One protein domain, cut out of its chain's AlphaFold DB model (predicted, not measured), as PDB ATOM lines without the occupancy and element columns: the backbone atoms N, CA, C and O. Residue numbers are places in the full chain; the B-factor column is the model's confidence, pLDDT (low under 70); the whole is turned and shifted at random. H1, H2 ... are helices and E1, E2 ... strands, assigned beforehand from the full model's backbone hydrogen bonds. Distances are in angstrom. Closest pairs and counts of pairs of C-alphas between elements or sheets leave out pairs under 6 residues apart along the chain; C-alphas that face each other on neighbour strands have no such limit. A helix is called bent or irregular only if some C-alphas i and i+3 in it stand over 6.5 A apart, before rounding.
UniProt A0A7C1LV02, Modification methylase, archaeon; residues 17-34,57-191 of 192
ATOM      1  N   LYS A  17     369.328 113.069 221.487       85.50
ATOM      2  CA  LYS A  17     370.099 113.725 222.556       85.50
ATOM      3  C   LYS A  17     371.278 114.525 222.012       85.50
ATOM      4  O   LYS A  17     371.520 115.642 222.457       85.50
ATOM      5  N   ARG A  18     371.984 113.982 221.013       86.31
ATOM      6  CA  ARG A  18     373.123 114.659 220.379       86.31
ATOM      7  C   ARG A  18     372.694 115.900 219.606       86.31
ATOM      8  O   ARG A  18     373.397 116.902 219.670       86.31
ATOM      9  N   TYR A  19     371.598 115.826 218.856       90.06
ATOM     10  CA  TYR A  19     371.128 116.969 218.076       90.06
ATOM     11  C   TYR A  19     370.497 118.046 218.961       90.06
ATOM     12  O   TYR A  19     370.777 119.225 218.763       90.06
ATOM     13  N   ASN A  20     369.741 117.643 219.982       93.50
ATOM     14  CA  ASN A  20     369.139 118.564 220.940       93.50
ATOM     15  C   ASN A  20     370.214 119.320 221.733       93.50
ATOM     16  O   ASN A  20     370.050 120.504 222.006       93.50
ATOM     17  N   SER A  21     371.337 118.661 222.048       94.50
ATOM     18  CA  SER A  21     372.503 119.251 222.727       94.50
ATOM     19  C   SER A  21     373.376 120.154 221.847       94.50
ATOM     20  O   SER A  21     374.527 120.411 222.197       94.50
ATOM     21  N   ALA A  22     372.874 120.609 220.700       93.62
ATOM     22  CA  ALA A  22     373.583 121.582 219.886       93.62
ATOM     23  C   ALA A  22     373.792 122.910 220.642       93.62
ATOM     24  O   ALA A  22     373.109 123.241 221.612       93.62
ATOM     25  N   PHE A  23     374.746 123.687 220.153       94.19
ATOM     26  CA  PHE A  23     375.014 125.062 220.552       94.19
ATOM     27  C   PHE A  23     375.077 125.920 219.292       94.19
ATOM     28  O   PHE A  23     375.271 125.393 218.188       94.19
ATOM     29  N   PHE A  24     374.885 127.223 219.451       96.62
ATOM     30  CA  PHE A  24     374.829 128.133 218.321       96.62
ATOM     31  C   PHE A  24     376.198 128.297 217.653       96.62
ATOM     32  O   PHE A  24     377.250 128.047 218.248       96.62
ATOM     33  N   TRP A  25     376.206 128.697 216.383       95.00
ATOM     34  CA  TRP A  25     377.440 128.853 215.612       95.00
ATOM     35  C   TRP A  25     378.418 129.861 216.236       95.00
ATOM     36  O   TRP A  25     379.621 129.608 216.305       95.00
ATOM     37  N   GLU A  26     377.911 130.983 216.733       94.62
ATOM     38  CA  GLU A  26     378.696 132.010 217.412       94.62
ATOM     39  C   GLU A  26     379.254 131.521 218.754       94.62
ATOM     40  O   GLU A  26     380.411 131.797 219.077       94.62
ATOM     41  N   GLU A  27     378.485 130.711 219.489       95.50
ATOM     42  CA  GLU A  27     378.950 130.043 220.704       95.50
ATOM     43  C   GLU A  27     380.086 129.082 220.371       95.50
ATOM     44  O   GLU A  27     381.138 129.127 221.000       95.50
ATOM     45  N   ARG A  28     379.927 128.270 219.319       94.00
ATOM     46  CA  ARG A  28     380.972 127.352 218.855       94.00
ATOM     47  C   ARG A  28     382.274 128.084 218.556       94.00
ATOM     48  O   ARG A  28     383.331 127.635 218.987       94.00
ATOM     49  N   ASN A  29     382.212 129.169 217.789       92.81
ATOM     50  CA  ASN A  29     383.411 129.913 217.403       92.81
ATOM     51  C   ASN A  29     384.137 130.490 218.615       92.81
ATOM     52  O   ASN A  29     385.363 130.527 218.635       92.81
ATOM     53  N   LYS A  30     383.375 130.904 219.629       93.69
ATOM     54  CA  LYS A  30     383.917 131.418 220.879       93.69
ATOM     55  C   LYS A  30     384.476 130.311 221.773       93.69
ATOM     56  O   LYS A  30     385.536 130.467 222.358       93.69
ATOM     57  N   TRP A  31     383.769 129.194 221.909       94.56
ATOM     58  CA  TRP A  31     384.137 128.127 222.841       94.56
ATOM     59  C   TRP A  31     385.261 127.240 222.307       94.56
ATOM     60  O   TRP A  31     386.040 126.722 223.089       94.56
ATOM     61  N   PHE A  32     385.397 127.079 220.993       94.06
ATOM     62  CA  PHE A  32     386.478 126.283 220.399       94.06
ATOM     63  C   PHE A  32     387.688 127.126 219.965       94.06
ATOM     64  O   PHE A  32     388.496 126.648 219.172       94.06
ATOM     65  N   SER A  33     387.820 128.366 220.452       92.94
ATOM     66  CA  SER A  33     389.065 129.121 220.296       92.94
ATOM     67  C   SER A  33     390.167 128.542 221.186       92.94
ATOM     68  O   SER A  33     389.896 128.030 222.272       92.94
ATOM     69  N   ASP A  34     391.418 128.652 220.736       90.06
ATOM     70  CA  ASP A  34     392.579 128.152 221.487       90.06
ATOM     71  C   ASP A  34     392.797 128.909 222.808       90.06
ATOM     72  O   ASP A  34     393.334 128.360 223.768       90.06
ATOM     73  N   ARG A  57     390.356 127.781 251.037       53.38
ATOM     74  CA  ARG A  57     389.940 126.437 250.595       53.38
ATOM     75  C   ARG A  57     389.053 126.448 249.340       53.38
ATOM     76  O   ARG A  57     389.115 125.522 248.539       53.38
ATOM     77  N   SER A  58     388.278 127.514 249.111       58.84
ATOM     78  CA  SER A  58     387.453 127.706 247.906       58.84
ATOM     79  C   SER A  58     388.256 128.325 246.757       58.84
ATOM     80  O   SER A  58     388.080 129.481 246.369       58.84
ATOM     81  N   ALA A  59     389.130 127.529 246.142       61.66
ATOM     82  CA  ALA A  59     389.735 127.854 244.848       61.66
ATOM     83  C   ALA A  59     388.722 127.662 243.693       61.66
ATOM     84  O   ALA A  59     389.005 127.002 242.695       61.66
ATOM     85  N   ALA A  60     387.505 128.195 243.857       71.25
ATOM     86  CA  ALA A  60     386.412 128.013 242.915       71.25
ATOM     87  C   ALA A  60     386.734 128.700 241.584       71.25
ATOM     88  O   ALA A  60     386.988 129.907 241.526       71.25
ATOM     89  N   TYR A  61     386.706 127.931 240.500       82.38
ATOM     90  CA  TYR A  61     386.813 128.475 239.153       82.38
ATOM     91  C   TYR A  61     385.493 129.149 238.722       82.38
ATOM     92  O   TYR A  61     384.426 128.833 239.258       82.38
ATOM     93  N   PRO A  62     385.536 130.074 237.741       89.00
ATOM     94  CA  PRO A  62     384.337 130.722 237.212       89.00
ATOM     95  C   PRO A  62     383.342 129.727 236.631       89.00
ATOM     96  O   PRO A  62     383.747 128.814 235.921       89.00
ATOM     97  N   PHE A  63     382.044 129.953 236.856       90.94
ATOM     98  CA  PHE A  63     380.955 129.120 236.327       90.94
ATOM     99  C   PHE A  63     381.019 128.906 234.807       90.94
ATOM    100  O   PHE A  63     380.716 127.821 234.317       90.94
ATOM    101  N   GLU A  64     381.462 129.917 234.058       93.12
ATOM    102  CA  GLU A  64     381.566 129.850 232.598       93.12
ATOM    103  C   GLU A  64     382.512 128.730 232.121       93.12
ATOM    104  O   GLU A  64     382.289 128.133 231.069       93.12
ATOM    105  N   LEU A  65     383.538 128.396 232.914       93.56
ATOM    106  CA  LEU A  65     384.514 127.359 232.580       93.56
ATOM    107  C   LEU A  65     383.877 125.955 232.479       93.56
ATOM    108  O   LEU A  65     383.888 125.385 231.384       93.56
ATOM    109  N   PRO A  66     383.295 125.372 233.549       95.12
ATOM    110  CA  PRO A  66     382.625 124.079 233.453       95.12
ATOM    111  C   PRO A  66     381.404 124.156 232.536       95.12
ATOM    112  O   PRO A  66     381.122 123.187 231.843       95.12
ATOM    113  N   TYR A  67     380.708 125.297 232.465       96.12
ATOM    114  CA  TYR A  67     379.556 125.468 231.583       96.12
ATOM    115  C   TYR A  67     379.917 125.218 230.113       96.12
ATOM    116  O   TYR A  67     379.239 124.447 229.425       96.12
ATOM    117  N   ARG A  68     381.023 125.800 229.630       96.44
ATOM    118  CA  ARG A  68     381.532 125.537 228.275       96.44
ATOM    119  C   ARG A  68     381.973 124.095 228.109       96.44
ATOM    120  O   ARG A  68     381.536 123.432 227.173       96.44
ATOM    121  N   LEU A  69     382.799 123.589 229.024       96.38
ATOM    122  CA  LEU A  69     383.357 122.238 228.915       96.38
ATOM    123  C   LEU A  69     382.264 121.163 228.884       96.38
ATOM    124  O   LEU A  69     382.315 120.254 228.054       96.38
ATOM    125  N   VAL A  70     381.241 121.292 229.730       97.12
ATOM    126  CA  VAL A  70     380.098 120.375 229.741       97.12
ATOM    127  C   VAL A  70     379.331 120.467 228.421       97.12
ATOM    128  O   VAL A  70     379.064 119.426 227.824       97.12
ATOM    129  N   ASN A  71     379.042 121.659 227.893       95.62
ATOM    130  CA  ASN A  71     378.409 121.787 226.572       95.62
ATOM    131  C   ASN A  71     379.239 121.161 225.436       95.62
ATOM    132  O   ASN A  71     378.689 120.509 224.553       95.62
ATOM    133  N   MET A  72     380.559 121.361 225.444       94.69
ATOM    134  CA  MET A  72     381.454 120.935 224.362       94.69
ATOM    135  C   MET A  72     381.687 119.421 224.335       94.69
ATOM    136  O   MET A  72     381.820 118.839 223.256       94.69
ATOM    137  N   PHE A  73     381.764 118.786 225.507       94.31
ATOM    138  CA  PHE A  73     382.212 117.396 225.642       94.31
ATOM    139  C   PHE A  73     381.134 116.432 226.154       94.31
ATOM    140  O   PHE A  73     381.416 115.246 226.350       94.31
ATOM    141  N   SER A  74     379.895 116.902 226.324       94.81
ATOM    142  CA  SER A  74     378.767 116.068 226.738       94.81
ATOM    143  C   SER A  74     377.480 116.388 225.974       94.81
ATOM    144  O   SER A  74     377.284 117.485 225.457       94.81
ATOM    145  N   VAL A  75     376.565 115.427 225.943       94.94
ATOM    146  CA  VAL A  75     375.183 115.572 225.471       94.94
ATOM    147  C   VAL A  75     374.227 115.345 226.643       94.94
ATOM    148  O   VAL A  75     374.654 114.928 227.717       94.94
ATOM    149  N   TYR A  76     372.943 115.632 226.450       95.00
ATOM    150  CA  TYR A  76     371.915 115.446 227.471       95.00
ATOM    151  C   TYR A  76     371.981 114.061 228.117       95.00
ATOM    152  O   TYR A  76     372.180 113.057 227.428       95.00
ATOM    153  N   GLU A  77     371.794 114.045 229.439       94.00
ATOM    154  CA  GLU A  77     371.842 112.862 230.311       94.00
ATOM    155  C   GLU A  77     373.208 112.157 230.431       94.00
ATOM    156  O   GLU A  77     373.320 111.159 231.146       94.00
ATOM    157  N   ASP A  78     374.274 112.665 229.804       94.94
ATOM    158  CA  ASP A  78     375.628 112.192 230.109       94.94
ATOM    159  C   ASP A  78     375.993 112.431 231.577       94.94
ATOM    160  O   ASP A  78     375.481 113.350 232.214       94.94
ATOM    161  N   VAL A  79     376.944 111.644 232.084       95.56
ATOM    162  CA  VAL A  79     377.501 111.792 233.432       95.56
ATOM    163  C   VAL A  79     378.843 112.522 233.373       95.56
ATOM    164  O   VAL A  79     379.762 112.090 232.673       95.56
ATOM    165  N   VAL A  80     378.966 113.599 234.147       96.62
ATOM    166  CA  VAL A  80     380.207 114.357 234.357       96.62
ATOM    167  C   VAL A  80     380.790 114.004 235.726       96.62
ATOM    168  O   VAL A  80     380.104 114.108 236.737       96.62
ATOM    169  N   LEU A  81     382.053 113.584 235.771       96.06
ATOM    170  CA  LEU A  81     382.748 113.254 237.017       96.06
ATOM    171  C   LEU A  81     383.711 114.380 237.398       96.06
ATOM    172  O   LEU A  81     384.591 114.713 236.606       96.06
ATOM    173  N   ASP A  82     383.591 114.882 238.626       94.56
ATOM    174  CA  ASP A  82     384.536 115.817 239.234       94.56
ATOM    175  C   ASP A  82     385.148 115.205 240.512       94.56
ATOM    176  O   ASP A  82     384.480 115.128 241.545       94.56
ATOM    177  N   PRO A  83     386.399 114.708 240.472       93.81
ATOM    178  CA  PRO A  83     387.044 114.107 241.637       93.81
ATOM    179  C   PRO A  83     387.559 115.134 242.659       93.81
ATOM    180  O   PRO A  83     388.034 114.720 243.714       93.81
ATOM    181  N   PHE A  84     387.508 116.433 242.338       91.06
ATOM    182  CA  PHE A  84     387.935 117.540 243.196       91.06
ATOM    183  C   PHE A  84     386.848 118.616 243.182       91.06
ATOM    184  O   PHE A  84     387.044 119.732 242.698       91.06
ATOM    185  N   TRP A  85     385.671 118.222 243.665       91.25
ATOM    186  CA  TRP A  85     384.414 118.936 243.462       91.25
ATOM    187  C   TRP A  85     384.428 120.365 244.014       91.25
ATOM    188  O   TRP A  85     383.824 121.259 243.412       91.25
ATOM    189  N   GLY A  86     385.142 120.609 245.119       89.62
ATOM    190  CA  GLY A  86     385.290 121.931 245.709       89.62
ATOM    191  C   GLY A  86     383.933 122.523 246.078       89.62
ATOM    192  O   GLY A  86     383.154 121.935 246.818       89.62
ATOM    193  N   THR A  87     383.617 123.693 245.520       88.69
ATOM    194  CA  THR A  87     382.320 124.369 245.720       88.69
ATOM    195  C   THR A  87     381.184 123.807 244.858       88.69
ATOM    196  O   THR A  87     380.088 124.363 244.851       88.69
ATOM    197  N   GLY A  88     381.440 122.759 244.076       92.12
ATOM    198  CA  GLY A  88     380.444 122.077 243.256       92.12
ATOM    199  C   GLY A  88     380.042 122.783 241.964       92.12
ATOM    200  O   GLY A  88     378.998 122.481 241.384       92.12
ATOM    201  N   THR A  89     380.876 123.695 241.463       93.12
ATOM    202  CA  THR A  89     380.589 124.473 240.249       93.12
ATOM    203  C   THR A  89     380.402 123.579 239.007       93.12
ATOM    204  O   THR A  89     379.532 123.872 238.184       93.12
ATOM    205  N   THR A  90     381.134 122.458 238.882       96.12
ATOM    206  CA  THR A  90     380.893 121.447 237.825       96.12
ATOM    207  C   THR A  90     379.481 120.869 237.903       96.12
ATOM    208  O   THR A  90     378.800 120.779 236.880       96.12
ATOM    209  N   SER A  91     379.015 120.498 239.100       96.56
ATOM    210  CA  SER A  91     377.672 119.939 239.286       96.56
ATOM    211  C   SER A  91     376.588 120.962 238.996       96.56
ATOM    212  O   SER A  91     375.627 120.632 238.310       96.56
ATOM    213  N   LEU A  92     376.769 122.217 239.418       96.25
ATOM    214  CA  LEU A  92     375.850 123.301 239.071       96.25
ATOM    215  C   LEU A  92     375.734 123.474 237.545       96.25
ATOM    216  O   LEU A  92     374.629 123.562 237.008       96.25
ATOM    217  N   ALA A  93     376.862 123.473 236.826       97.00
ATOM    218  CA  ALA A  93     376.863 123.550 235.365       97.00
ATOM    219  C   ALA A  93     376.173 122.339 234.715       97.00
ATOM    220  O   ALA A  93     375.363 122.515 233.805       97.00
ATOM    221  N   ALA A  94     376.444 121.125 235.200       97.94
ATOM    222  CA  ALA A  94     375.787 119.910 234.724       97.94
ATOM    223  C   ALA A  94     374.266 119.954 234.951       97.94
ATOM    224  O   ALA A  94     373.508 119.698 234.015       97.94
ATOM    225  N   MET A  95     373.825 120.384 236.138       97.75
ATOM    226  CA  MET A  95     372.411 120.576 236.474       97.75
ATOM    227  C   MET A  95     371.734 121.568 235.526       97.75
ATOM    228  O   MET A  95     370.684 121.264 234.961       97.75
ATOM    229  N   ILE A  96     372.340 122.736 235.287       97.38
ATOM    230  CA  ILE A  96     371.795 123.743 234.360       97.38
ATOM    231  C   ILE A  96     371.704 123.197 232.932       97.38
ATOM    232  O   ILE A  96     370.793 123.561 232.191       97.38
ATOM    233  N   LEU A  97     372.627 122.320 232.545       97.12
ATOM    234  CA  LEU A  97     372.699 121.749 231.206       97.12
ATOM    235  C   LEU A  97     371.948 120.421 231.064       97.12
ATOM    236  O   LEU A  97     372.068 119.795 230.016       97.12
ATOM    237  N   ALA A  98     371.165 119.981 232.051       97.25
ATOM    238  CA  ALA A  98     370.473 118.687 232.015       97.25
ATOM    239  C   ALA A  98     371.422 117.504 231.725       97.25
ATOM    240  O   ALA A  98     371.172 116.634 230.883       97.25
ATOM    241  N   ARG A  99     372.568 117.518 232.409       97.31
ATOM    242  CA  ARG A  99     373.520 116.410 232.514       97.31
ATOM    243  C   ARG A  99     373.528 115.896 233.947       97.31
ATOM    244  O   ARG A  99     373.298 116.640 234.896       97.31
ATOM    245  N   ASN A 100     373.866 114.624 234.090       97.69
ATOM    246  CA  ASN A 100     374.151 114.018 235.377       97.69
ATOM    247  C   ASN A 100     375.555 114.425 235.841       97.69
ATOM    248  O   ASN A 100     376.444 114.689 235.025       97.69
ATOM    249  N   SER A 101     375.793 114.430 237.152       97.62
ATOM    250  CA  SER A 101     377.141 114.629 237.686       97.62
ATOM    251  C   SER A 101     377.399 113.807 238.940       97.62
ATOM    252  O   SER A 101     376.468 113.495 239.675       97.62
ATOM    253  N   ILE A 102     378.666 113.467 239.163       97.25
ATOM    254  CA  ILE A 102     379.165 112.832 240.383       97.25
ATOM    255  C   ILE A 102     380.367 113.657 240.838       97.25
ATOM    256  O   ILE A 102     381.317 113.832 240.072       97.25
ATOM    257  N   GLY A 103     380.309 114.178 242.060       94.94
ATOM    258  CA  GLY A 103     381.374 114.959 242.678       94.94
ATOM    259  C   GLY A 103     381.951 114.244 243.895       94.94
ATOM    260  O   GLY A 103     381.200 113.628 244.647       94.94
ATOM    261  N   TYR A 104     383.264 114.336 244.097       94.12
ATOM    262  CA  TYR A 104     383.913 113.925 245.343       94.12
ATOM    263  C   TYR A 104     384.550 115.132 246.024       94.12
ATOM    264  O   TYR A 104     385.321 115.862 245.402       94.12
ATOM    265  N   GLU A 105     384.242 115.309 247.306       91.19
ATOM    266  CA  GLU A 105     384.829 116.333 248.166       91.19
ATOM    267  C   GLU A 105     385.093 115.745 249.551       91.19
ATOM    268  O   GLU A 105     384.275 114.995 250.084       91.19
ATOM    269  N   ILE A 106     386.264 116.055 250.102       89.94
ATOM    270  CA  ILE A 106     386.684 115.615 251.436       89.94
ATOM    271  C   ILE A 106     386.274 116.623 252.512       89.94
ATOM    272  O   ILE A 106     386.094 116.249 253.669       89.94
ATOM    273  N   ASP A 107     386.138 117.893 252.135       87.12
ATOM    274  CA  ASP A 107     385.774 118.993 253.012       87.12
ATOM    275  C   ASP A 107     384.255 119.202 253.035       87.12
ATOM    276  O   ASP A 107     383.662 119.833 252.155       87.12
ATOM    277  N   SER A 108     383.612 118.689 254.084       85.75
ATOM    278  CA  SER A 108     382.167 118.818 254.275       85.75
ATOM    279  C   SER A 108     381.682 120.266 254.382       85.75
ATOM    280  O   SER A 108     380.510 120.524 254.101       85.75
ATOM    281  N   ASP A 109     382.545 121.224 254.746       84.75
ATOM    282  CA  ASP A 109     382.146 122.630 254.876       84.75
ATOM    283  C   ASP A 109     381.742 123.234 253.516       84.75
ATOM    284  O   ASP A 109     380.892 124.126 253.442       84.75
ATOM    285  N   LEU A 110     382.322 122.733 252.417       84.75
ATOM    286  CA  LEU A 110     382.042 123.222 251.063       84.75
ATOM    287  C   LEU A 110     380.660 122.792 250.553       84.75
ATOM    288  O   LEU A 110     380.069 123.477 249.714       84.75
ATOM    289  N   PHE A 111     380.091 121.721 251.114       87.75
ATOM    290  CA  PHE A 111     378.757 121.244 250.752       87.75
ATOM    291  C   PHE A 111     377.667 122.281 251.061       87.75
ATOM    292  O   PHE A 111     376.747 122.480 250.265       87.75
ATOM    293  N   GLY A 112     377.796 123.014 252.174       86.12
ATOM    294  CA  GLY A 112     376.867 124.092 252.526       86.12
ATOM    295  C   GLY A 112     376.882 125.245 251.514       86.12
ATOM    296  O   GLY A 112     375.829 125.784 251.168       86.12
ATOM    297  N   LEU A 113     378.060 125.588 250.979       85.06
ATOM    298  CA  LEU A 113     378.189 126.600 249.922       85.06
ATOM    299  C   LEU A 113     377.491 126.152 248.636       85.06
ATOM    300  O   LEU A 113     376.802 126.955 248.002       85.06
ATOM    301  N   PHE A 114     377.621 124.873 248.280       89.50
ATOM    302  CA  PHE A 114     376.936 124.314 247.121       89.50
ATOM    303  C   PHE A 114     375.412 124.394 247.269       89.50
ATOM    304  O   PHE A 114     374.753 124.904 246.361       89.50
ATOM    305  N   LYS A 115     374.851 123.996 248.423       90.75
ATOM    306  CA  LYS A 115     373.400 124.098 248.678       90.75
ATOM    307  C   LYS A 115     372.882 125.520 248.492       90.75
ATOM    308  O   LYS A 115     371.889 125.730 247.804       90.75
ATOM    309  N   ASN A 116     373.607 126.506 249.018       86.88
ATOM    310  CA  ASN A 116     373.249 127.914 248.843       86.88
ATOM    311  C   ASN A 116     373.269 128.351 247.369       86.88
ATOM    312  O   ASN A 116     372.454 129.178 246.961       86.88
ATOM    313  N   SER A 117     374.184 127.802 246.562       85.81
ATOM    314  CA  SER A 117     374.293 128.133 245.135       85.81
ATOM    315  C   SER A 117     373.130 127.595 244.290       85.81
ATOM    316  O   SER A 117     372.771 128.210 243.286       85.81
ATOM    317  N   ILE A 118     372.510 126.484 244.708       92.56
ATOM    318  CA  ILE A 118     371.405 125.840 243.978       92.56
ATOM    319  C   ILE A 118     370.015 126.273 244.463       92.56
ATOM    320  O   ILE A 118     369.021 125.908 243.839       92.56
ATOM    321  N   THR A 119     369.909 127.096 245.512       91.69
ATOM    322  CA  THR A 119     368.618 127.587 246.034       91.69
ATOM    323  C   THR A 119     367.741 128.214 244.946       91.69
ATOM    324  O   THR A 119     366.538 127.977 244.900       91.69
ATOM    325  N   ASN A 120     368.348 128.963 244.019       91.19
ATOM    326  CA  ASN A 120     367.652 129.623 242.909       91.19
ATOM    327  C   ASN A 120     367.895 128.930 241.558       91.19
ATOM    328  O   ASN A 120     367.830 129.571 240.508       91.19
ATOM    329  N   LEU A 121     368.185 127.625 241.564       94.62
ATOM    330  CA  LEU A 121     368.607 126.883 240.374       94.62
ATOM    331  C   LEU A 121     367.627 127.008 239.200       94.62
ATOM    332  O   LEU A 121     368.060 127.271 238.079       94.62
ATOM    333  N   SER A 122     366.319 126.847 239.437       95.38
ATOM    334  CA  SER A 122     365.306 126.944 238.370       95.38
ATOM    335  C   SER A 122     365.299 128.327 237.716       95.38
ATOM    336  O   SER A 122     365.265 128.438 236.489       95.38
ATOM    337  N   GLN A 123     365.391 129.389 238.521       95.12
ATOM    338  CA  GLN A 123     365.446 130.756 238.013       95.12
ATOM    339  C   GLN A 123     366.735 130.999 237.221       95.12
ATOM    340  O   GLN A 123     366.665 131.438 236.074       95.12
ATOM    341  N   LEU A 124     367.891 130.645 237.792       94.25
ATOM    342  CA  LEU A 124     369.198 130.802 237.152       94.25
ATOM    343  C   LEU A 124     369.262 130.072 235.805       94.25
ATOM    344  O   LEU A 124     369.696 130.633 234.801       94.25
ATOM    345  N   ASN A 125     368.793 128.825 235.753       96.62
ATOM    346  CA  ASN A 125     368.743 128.046 234.522       96.62
ATOM    347  C   ASN A 125     367.841 128.709 233.456       96.62
ATOM    348  O   ASN A 125     368.255 128.828 232.299       96.62
ATOM    349  N   LYS A 126     366.650 129.195 233.833       96.88
ATOM    350  CA  LYS A 126     365.748 129.917 232.917       96.88
ATOM    351  C   LYS A 126     366.373 131.215 232.404       96.88
ATOM    352  O   LYS A 126     366.226 131.534 231.226       96.88
ATOM    353  N   GLU A 127     367.072 131.954 233.260       96.94
ATOM    354  CA  GLU A 127     367.796 133.173 232.883       96.94
ATOM    355  C   GLU A 127     368.927 132.880 231.896       96.94
ATOM    356  O   GLU A 127     369.007 133.532 230.857       96.94
ATOM    357  N   ILE A 128     369.747 131.856 232.154       96.62
ATOM    358  CA  ILE A 128     370.822 131.431 231.245       96.62
ATOM    359  C   ILE A 128     370.256 131.034 229.880       96.62
ATOM    360  O   ILE A 128     370.732 131.524 228.855       96.62
ATOM    361  N   ASN A 129     369.217 130.195 229.845       97.25
ATOM    362  CA  ASN A 129     368.597 129.781 228.587       97.25
ATOM    363  C   ASN A 129     368.018 130.979 227.821       97.25
ATOM    364  O   ASN A 129     368.249 131.108 226.620       97.25
ATOM    365  N   ARG A 130     367.317 131.889 228.512       97.50
ATOM    366  CA  ARG A 130     366.769 133.109 227.901       97.50
ATOM    367  C   ARG A 130     367.873 133.995 227.329       97.50
ATOM    368  O   ARG A 130     367.750 134.456 226.198       97.50
ATOM    369  N   ASN A 131     368.953 134.198 228.078       96.81
ATOM    370  CA  ASN A 131     370.088 135.004 227.637       96.81
ATOM    371  C   ASN A 131     370.734 134.421 226.380       96.81
ATOM    372  O   ASN A 131     371.006 135.170 225.449       96.81
ATOM    373  N   ARG A 132     370.904 133.095 226.308       96.31
ATOM    374  CA  ARG A 132     371.425 132.424 225.108       96.31
ATOM    375  C   ARG A 132     370.532 132.631 223.892       96.31
ATOM    376  O   ARG A 132     371.030 132.984 222.827       96.31
ATOM    377  N   LEU A 133     369.215 132.464 224.043       96.62
ATOM    378  CA  LEU A 133     368.272 132.712 222.946       96.62
ATOM    379  C   LEU A 133     368.301 134.177 222.489       96.62
ATOM    380  O   LEU A 133     368.340 134.440 221.289       96.62
ATOM    381  N   ASN A 134     368.324 135.124 223.427       96.94
ATOM    382  CA  ASN A 134     368.366 136.552 223.115       96.94
ATOM    383  C   ASN A 134     369.660 136.939 222.388       96.94
ATOM    384  O   ASN A 134     369.595 137.591 221.348       96.94
ATOM    385  N   GLN A 135     370.815 136.479 222.879       96.25
ATOM    386  CA  GLN A 135     372.113 136.709 222.238       96.25
ATOM    387  C   GLN A 135     372.142 136.150 220.814       96.25
ATOM    388  O   GLN A 135     372.632 136.818 219.905       96.25
ATOM    389  N   HIS A 136     371.559 134.969 220.595       96.56
ATOM    390  CA  HIS A 136     371.456 134.397 219.257       96.56
ATOM    391  C   HIS A 136     370.560 135.230 218.332       96.56
ATOM    392  O   HIS A 136     370.913 135.500 217.186       96.56
ATOM    393  N   ILE A 137     369.399 135.685 218.814       95.00
ATOM    394  CA  ILE A 137     368.494 136.536 218.028       95.00
ATOM    395  C   ILE A 137     369.184 137.855 217.647       95.00
ATOM    396  O   ILE A 137     369.109 138.276 216.490       95.00
ATOM    397  N   GLU A 138     369.886 138.488 218.586       95.44
ATOM    398  CA  GLU A 138     370.688 139.688 218.331       95.44
ATOM    399  C   GLU A 138     371.798 139.421 217.309       95.44
ATOM    400  O   GLU A 138     371.961 140.186 216.352       95.44
ATOM    401  N   PHE A 139     372.515 138.304 217.456       94.94
ATOM    402  CA  PHE A 139     373.528 137.867 216.502       94.94
ATOM    403  C   PHE A 139     372.940 137.716 215.091       94.94
ATOM    404  O   PHE A 139     373.478 138.288 214.145       94.94
ATOM    405  N   ILE A 140     371.806 137.026 214.939       93.81
ATOM    406  CA  ILE A 140     371.141 136.826 213.644       93.81
ATOM    407  C   ILE A 140     370.691 138.154 213.027       93.81
ATOM    408  O   ILE A 140     370.830 138.341 211.815       93.81
ATOM    409  N   ASN A 141     370.172 139.089 213.828       91.56
ATOM    410  CA  ASN A 141     369.774 140.412 213.344       91.56
ATOM    411  C   ASN A 141     370.971 141.192 212.784       91.56
ATOM    412  O   ASN A 141     370.876 141.770 211.702       91.56
ATOM    413  N   ASN A 142     372.118 141.140 213.465       91.25
ATOM    414  CA  ASN A 142     373.354 141.756 212.986       91.25
ATOM    415  C   ASN A 142     373.923 141.027 211.757       91.25
ATOM    416  O   ASN A 142     374.383 141.666 210.810       91.25
ATOM    417  N   TYR A 143     373.847 139.696 211.737       88.00
ATOM    418  CA  TYR A 143     374.377 138.857 210.664       88.00
ATOM    419  C   TYR A 143     373.613 139.028 209.341       88.00
ATOM    420  O   TYR A 143     374.226 139.094 208.274       88.00
ATOM    421  N   LYS A 144     372.281 139.181 209.387       83.56
ATOM    422  CA  LYS A 144     371.444 139.427 208.195       83.56
ATOM    423  C   LYS A 144     371.797 140.713 207.448       83.56
ATOM    424  O   LYS A 144     371.596 140.786 206.237       83.56
ATOM    425  N   ASN A 145     372.340 141.709 208.146       78.75
ATOM    426  CA  ASN A 145     372.802 142.945 207.512       78.75
ATOM    427  C   ASN A 145     374.034 142.710 206.621       78.75
ATOM    428  O   ASN A 145     374.292 143.495 205.713       78.75
ATOM    429  N   GLN A 146     374.781 141.628 206.861       77.44
ATOM    430  CA  GLN A 146     376.002 141.275 206.135       77.44
ATOM    431  C   GLN A 146     375.768 140.161 205.104       77.44
ATOM    432  O   GLN A 146     376.365 140.179 204.029       77.44
ATOM    433  N   VAL A 147     374.891 139.199 205.406       76.69
ATOM    434  CA  VAL A 147     374.615 138.027 204.562       76.69
ATOM    435  C   VAL A 147     373.110 137.875 204.347       76.69
ATOM    436  O   VAL A 147     372.344 137.732 205.296       76.69
ATOM    437  N   LYS A 148     372.682 137.871 203.077       65.06
ATOM    438  CA  LYS A 148     371.255 137.913 202.708       65.06
ATOM    439  C   LYS A 148     370.476 136.615 202.928       65.06
ATOM    440  O   LYS A 148     369.257 136.697 203.039       65.06
ATOM    441  N   ASP A 149     371.119 135.446 202.964       76.56
ATOM    442  CA  ASP A 149     370.393 134.167 202.921       76.56
ATOM    443  C   ASP A 149     370.800 133.197 204.043       76.56
ATOM    444  O   ASP A 149     371.878 132.599 204.021       76.56
ATOM    445  N   ILE A 150     369.909 133.038 205.030       85.94
ATOM    446  CA  ILE A 150     370.032 132.072 206.130       85.94
ATOM    447  C   ILE A 150     369.103 130.895 205.834       85.94
ATOM    448  O   ILE A 150     367.881 131.028 205.846       85.94
ATOM    449  N   LYS A 151     369.695 129.724 205.592       87.38
ATOM    450  CA  LYS A 151     368.983 128.554 205.050       87.38
ATOM    451  C   LYS A 151     368.265 127.703 206.094       87.38
ATOM    452  O   LYS A 151     367.402 126.903 205.736       87.38
ATOM    453  N   TYR A 152     368.646 127.808 207.363       94.06
ATOM    454  CA  TYR A 152     368.152 126.918 208.408       94.06
ATOM    455  C   TYR A 152     367.304 127.668 209.428       94.06
ATOM    456  O   TYR A 152     367.434 128.872 209.634       94.06
ATOM    457  N   LYS A 153     366.408 126.923 210.069       94.75
ATOM    458  CA  LYS A 153     365.483 127.404 211.088       94.75
ATOM    459  C   LYS A 153     365.405 126.346 212.181       94.75
ATOM    460  O   LYS A 153     365.320 125.162 211.846       94.75
ATOM    461  N   SER A 154     365.440 126.765 213.445       95.88
ATOM    462  CA  SER A 154     365.235 125.857 214.575       95.88
ATOM    463  C   SER A 154     363.842 125.228 214.489       95.88
ATOM    464  O   SER A 154     362.836 125.925 214.298       95.88
ATOM    465  N   THR A 155     363.778 123.906 214.624       95.44
ATOM    466  CA  THR A 155     362.545 123.122 214.599       95.44
ATOM    467  C   THR A 155     361.657 123.481 215.781       95.44
ATOM    468  O   THR A 155     360.451 123.624 215.589       95.44
ATOM    469  N   TYR A 156     362.221 123.668 216.976       95.94
ATOM    470  CA  TYR A 156     361.442 123.968 218.175       95.94
ATOM    471  C   TYR A 156     361.114 125.462 218.287       95.94
ATOM    472  O   TYR A 156     359.941 125.831 218.297       95.94
ATOM    473  N   TYR A 157     362.132 126.325 218.264       96.00
ATOM    474  CA  TYR A 157     361.975 127.758 218.544       96.00
ATOM    475  C   TYR A 157     361.558 128.607 217.342       96.00
ATOM    476  O   TYR A 157     361.174 129.764 217.493       96.00
ATOM    477  N   LYS A 158     361.631 128.057 216.126       95.00
ATOM    478  CA  LYS A 158     361.193 128.728 214.893       95.00
ATOM    479  C   LYS A 158     361.919 130.053 214.582       95.00
ATOM    480  O   LYS A 158     361.390 130.840 213.796       95.00
ATOM    481  N   PHE A 159     363.132 130.287 215.082       93.75
ATOM    482  CA  PHE A 159     364.014 131.363 214.598       93.75
ATOM    483  C   PHE A 159     365.077 130.831 213.610       93.75
ATOM    484  O   PHE A 159     365.314 129.618 213.573       93.75
ATOM    485  N   PRO A 160     365.680 131.688 212.758       95.00
ATOM    486  CA  PRO A 160     366.747 131.288 211.834       95.00
ATOM    487  C   PRO A 160     368.022 130.855 212.565       95.00
ATOM    488  O   PRO A 160     368.380 131.491 213.543       95.00
ATOM    489  N   VAL A 161     368.721 129.836 212.058       95.31
ATOM    490  CA  VAL A 161     370.009 129.342 212.593       95.31
ATOM    491  C   VAL A 161     371.036 129.182 211.467       95.31
ATOM    492  O   VAL A 161     370.663 129.070 210.296       95.31
ATOM    493  N   ILE A 162     372.332 129.170 211.791       93.38
ATOM    494  CA  ILE A 162     373.407 129.251 210.783       93.38
ATOM    495  C   ILE A 162     373.750 127.893 210.166       93.38
ATOM    496  O   ILE A 162     373.988 127.788 208.961       93.38
ATOM    497  N   THR A 163     373.770 126.835 210.967       92.50
ATOM    498  CA  THR A 163     374.205 125.500 210.557       92.50
ATOM    499  C   THR A 163     373.075 124.480 210.638       92.50
ATOM    500  O   THR A 163     372.078 124.631 211.340       92.50
ATOM    501  N   LYS A 164     373.258 123.359 209.933       92.06
ATOM    502  CA  LYS A 164     372.323 122.228 209.982       92.06
ATOM    503  C   LYS A 164     372.257 121.572 211.370       92.06
ATOM    504  O   LYS A 164     371.238 120.966 211.685       92.06
ATOM    505  N   GLN A 165     373.329 121.645 212.166       89.88
ATOM    506  CA  GLN A 165     373.391 121.006 213.487       89.88
ATOM    507  C   GLN A 165     372.476 121.705 214.498       89.88
ATOM    508  O   GLN A 165     371.858 121.035 215.313       89.88
ATOM    509  N   GLU A 166     372.317 123.024 214.371       94.50
ATOM    510  CA  GLU A 166     371.455 123.848 215.229       94.50
ATOM    511  C   GLU A 166     369.953 123.638 214.973       94.50
ATOM    512  O   GLU A 166     369.124 124.137 215.731       94.50
ATOM    513  N   LYS A 167     369.561 122.916 213.914       95.38
ATOM    514  CA  LYS A 167     368.143 122.750 213.553       95.38
ATOM    515  C   LYS A 167     367.311 122.144 214.674       95.38
ATOM    516  O   LYS A 167     366.204 122.609 214.915       95.38
ATOM    517  N   GLU A 168     367.837 121.133 215.352       95.50
ATOM    518  CA  GLU A 168     367.107 120.437 216.414       95.50
ATOM    519  C   GLU A 168     367.501 120.935 217.808       95.50
ATOM    520  O   GLU A 168     367.212 120.265 218.791       95.50
ATOM    521  N   ILE A 169     368.154 122.102 217.914       95.62
ATOM    522  CA  ILE A 169     368.528 122.659 219.214       95.62
ATOM    523  C   ILE A 169     367.293 122.799 220.109       95.62
ATOM    524  O   ILE A 169     366.253 123.324 219.693       95.62
ATOM    525  N   LEU A 170     367.418 122.311 221.339       96.56
ATOM    526  CA  LEU A 170     366.339 122.295 222.313       96.56
ATOM    527  C   LEU A 170     366.932 122.445 223.703       96.56
ATOM    528  O   LEU A 170     367.660 121.563 224.145       96.56
ATOM    529  N   PHE A 171     366.585 123.521 224.399       96.94
ATOM    530  CA  PHE A 171     366.995 123.716 225.783       96.94
ATOM    531  C   PHE A 171     365.967 123.135 226.746       96.94
ATOM    532  O   PHE A 171     364.770 123.072 226.460       96.94
ATOM    533  N   TYR A 172     366.460 122.729 227.910       97.12
ATOM    534  CA  TYR A 172     365.651 122.234 229.010       97.12
ATOM    535  C   TYR A 172     365.757 123.191 230.184       97.12
ATOM    536  O   TYR A 172     366.835 123.743 230.445       97.12
ATOM    537  N   SER A 173     364.643 123.372 230.885       96.31
ATOM    538  CA  SER A 173     364.621 124.081 232.151       96.31
ATOM    539  C   SER A 173     364.314 123.186 233.328       96.31
ATOM    540  O   SER A 173     363.521 122.258 233.211       96.31
ATOM    541  N   VAL A 174     364.950 123.486 234.458       97.06
ATOM    542  CA  VAL A 174     364.696 122.792 235.722       97.06
ATOM    543  C   VAL A 174     363.299 123.179 236.204       97.06
ATOM    544  O   VAL A 174     363.046 124.349 236.508       97.06
ATOM    545  N   GLU A 175     362.394 122.205 236.255       95.12
ATOM    546  CA  GLU A 175     361.028 122.374 236.756       95.12
ATOM    547  C   GLU A 175     361.023 122.307 238.283       95.12
ATOM    548  O   GLU A 175     360.535 123.214 238.959       95.12
ATOM    549  N   ARG A 176     361.639 121.256 238.822       93.75
ATOM    550  CA  ARG A 176     361.794 121.026 240.257       93.75
ATOM    551  C   ARG A 176     363.049 120.211 240.526       93.75
ATOM    552  O   ARG A 176     363.569 119.539 239.635       93.75
ATOM    553  N   PHE A 177     363.504 120.247 241.769       93.88
ATOM    554  CA  PHE A 177     364.516 119.322 242.247       93.88
ATOM    555  C   PHE A 177     364.196 118.870 243.666       93.88
ATOM    556  O   PHE A 177     363.570 119.604 244.433       93.88
ATOM    557  N   THR A 178     364.618 117.658 243.998       94.31
ATOM    558  CA  THR A 178     364.543 117.098 245.344       94.31
ATOM    559  C   THR A 178     365.937 116.745 245.820       94.31
ATOM    560  O   THR A 178     366.771 116.275 245.045       94.31
ATOM    561  N   GLU A 179     366.172 116.963 247.103       93.81
ATOM    562  CA  GLU A 179     367.412 116.625 247.783       93.81
ATOM    563  C   GLU A 179     367.177 115.402 248.673       93.81
ATOM    564  O   GLU A 179     366.183 115.350 249.398       93.81
ATOM    565  N   ASP A 180     368.095 114.440 248.607       91.12
ATOM    566  CA  ASP A 180     368.132 113.253 249.458       91.12
ATOM    567  C   ASP A 180     369.579 112.979 249.893       91.12
ATOM    568  O   ASP A 180     370.389 112.447 249.130       91.12
ATOM    569  N   GLU A 181     369.915 113.407 251.111       88.50
ATOM    570  CA  GLU A 181     371.273 113.411 251.671       88.50
ATOM    571  C   GLU A 181     372.297 114.120 250.763       88.50
ATOM    572  O   GLU A 181     372.412 115.346 250.776       88.50
ATOM    573  N   ASN A 182     373.044 113.338 249.979       89.88
ATOM    574  CA  ASN A 182     374.079 113.795 249.051       89.88
ATOM    575  C   ASN A 182     373.633 113.689 247.582       89.88
ATOM    576  O   ASN A 182     374.431 113.922 246.673       89.88
ATOM    577  N   ASN A 183     372.377 113.314 247.337       94.44
ATOM    578  CA  ASN A 183     371.798 113.151 246.012       94.44
ATOM    579  C   ASN A 183     370.844 114.302 245.698       94.44
ATOM    580  O   ASN A 183     370.024 114.703 246.520       94.44
ATOM    581  N   PHE A 184     370.912 114.786 244.462       95.88
ATOM    582  CA  PHE A 184     369.995 115.790 243.932       95.88
ATOM    583  C   PHE A 184     369.336 115.220 242.682       95.88
ATOM    584  O   PHE A 184     370.021 114.882 241.716       95.88
ATOM    585  N   ILE A 185     368.011 115.104 242.707       96.81
ATOM    586  CA  ILE A 185     367.209 114.573 241.599       96.81
ATOM    587  C   ILE A 185     366.449 115.738 240.981       96.81
ATOM    588  O   ILE A 185     365.747 116.461 241.685       96.81
ATOM    589  N   LEU A 186     366.632 115.954 239.680       97.12
ATOM    590  CA  LEU A 186     366.088 117.098 238.959       97.12
ATOM    591  C   LEU A 186     365.115 116.619 237.888       97.12
ATOM    592  O   LEU A 186     365.448 115.736 237.100       97.12
ATOM    593  N   ASP A 187     363.957 117.268 237.825       97.06
ATOM    594  CA  ASP A 187     363.012 117.108 236.727       97.06
ATOM    595  C   ASP A 187     363.117 118.296 235.772       97.06
ATOM    596  O   ASP A 187     363.247 119.457 236.181       97.06
ATOM    597  N   TYR A 188     363.067 117.986 234.479       97.31
ATOM    598  CA  TYR A 188     363.285 118.942 233.408       97.31
ATOM    599  C   TYR A 188     362.094 119.007 232.463       97.31
ATOM    600  O   TYR A 188     361.563 117.987 232.027       97.31
ATOM    601  N   GLU A 189     361.776 120.221 232.032       96.94
ATOM    602  CA  GLU A 189     360.811 120.486 230.972       96.94
ATOM    603  C   GLU A 189     361.490 121.152 229.771       96.94
ATOM    604  O   GLU A 189     362.572 121.731 229.878       96.94
ATOM    605  N   LYS A 190     360.858 121.082 228.596       97.12
ATOM    606  CA  LYS A 190     361.345 121.801 227.410       97.12
ATOM    607  C   LYS A 190     361.209 123.305 227.647       97.12
ATOM    608  O   LYS A 190     360.102 123.785 227.882       97.12
ATOM    609  N   PHE A 191     362.315 124.035 227.539       96.75
ATOM    610  CA  PHE A 191     362.344 125.478 227.750       96.75
ATOM    611  C   PHE A 191     361.672 126.204 226.585       96.75
ATOM    612  O   PHE A 191     362.076 126.000 225.436       96.75
TER     613      PHE A 191
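This is residues 17 to 34 and 57 to 191 of the 192 residues of the protein "Modification methylase" of archaeon (UniProt A0A7C1LV02). An elongated body is built round the short helix H4, with helix H3, the parallel strand pair E1 and E2 and one face of the long hairpin E3 and E4 about it, while the long helix H6 runs along one side. H5 lies at one end of the length; at the other, the unnamed residues 145 to 164 fold back from the end of H6 to H7, which packs on H1. The 153 printed residues include seven named helices and four named strands, in the order H1 H2 H3 E1 H4 E2 H5 H6 H7 E3 E4, a mixed class, in two sheets: E1 beside E2, parallel, and E3 beside E4, antiparallel. The whole is compact, with a radius of gyration of the C-alphas of 16.8 A and spans of 56 by 33 by 23 A.

E3, residues 172 to 180, and E4, residues 183 to 190, form an antiparallel hairpin; N 175 and O 187 are 2.9 A apart, within hydrogen-bond range. E3 bends by 61 degrees at residue 175. The closest C-alphas of E3 and H6, residues 121 to 144, are those of Val 174 and Ser 122, 5.0 A apart. H4, residues 89 to 96, is close to H6 but not clearly touching, Ile 96 to Asn 125 being the closest C-alphas at 5.3 A. E1, residues 79 to 82, and E2, residues 100 to 103, are parallel, with N 80 and O 100 at 2.9 A; E1, H4 and E2 form a strand-helix-strand unit, two parallel strands joined through a helix, with a right-handed crossover. The closest C-alphas of H4 and E2 are those of Ser 91 and Ser 101, 5.6 A apart. H3, residues 64 to 73, touches H4 at a steep tilt of 62 degrees, the same way, closest at the C-alphas of Tyr 67 and Ala 93, 5.0 A. H5, residues 109 to 118, only just touches H4, with 3 pairs of C-alphas within 8 A, the closest Ile 118 and Leu 92 at 7.1 A. H2, residues 25 to 31, is close to H3 but not clearly touching, with the C-alphas of Trp 31 and Arg 68 closest at 6.6 A. H1, residues 17 to 20, touches H7, residues 165 to 168, closest at the C-alphas of Asn 20 and Glu 168, 5.3 A. Every O i to N i+4 pair is within hydrogen-bond range in H2, H3, H4 and H6, against 5 of 6 in H5; H1 and H7 are too short for such a pair.

H1 begins at C-alpha 17, (370.099, 113.725, 222.556). H6 is 34.7 A long, from C-alpha 121 at (368.607, 126.883, 240.374); E3 is 22.5 A and E4 23.0 A, ending at C-alpha 190, (361.345, 121.801, 227.410). H7 is irregular, but only just: C-alphas 165 and 168 are 7.0 A apart.

The C-alphas of Ser 108 and Lys 148, the two farthest apart, are 56.1 A apart. Residues 35 to 56 are not printed, and C-alphas 34 and 57 are 29.3 A apart across this cut. The link from H6 to H7 is long, 20 residues. The mean pLDDT of the printed part is 92.2; residues 57 to 59 and 148 are under 70.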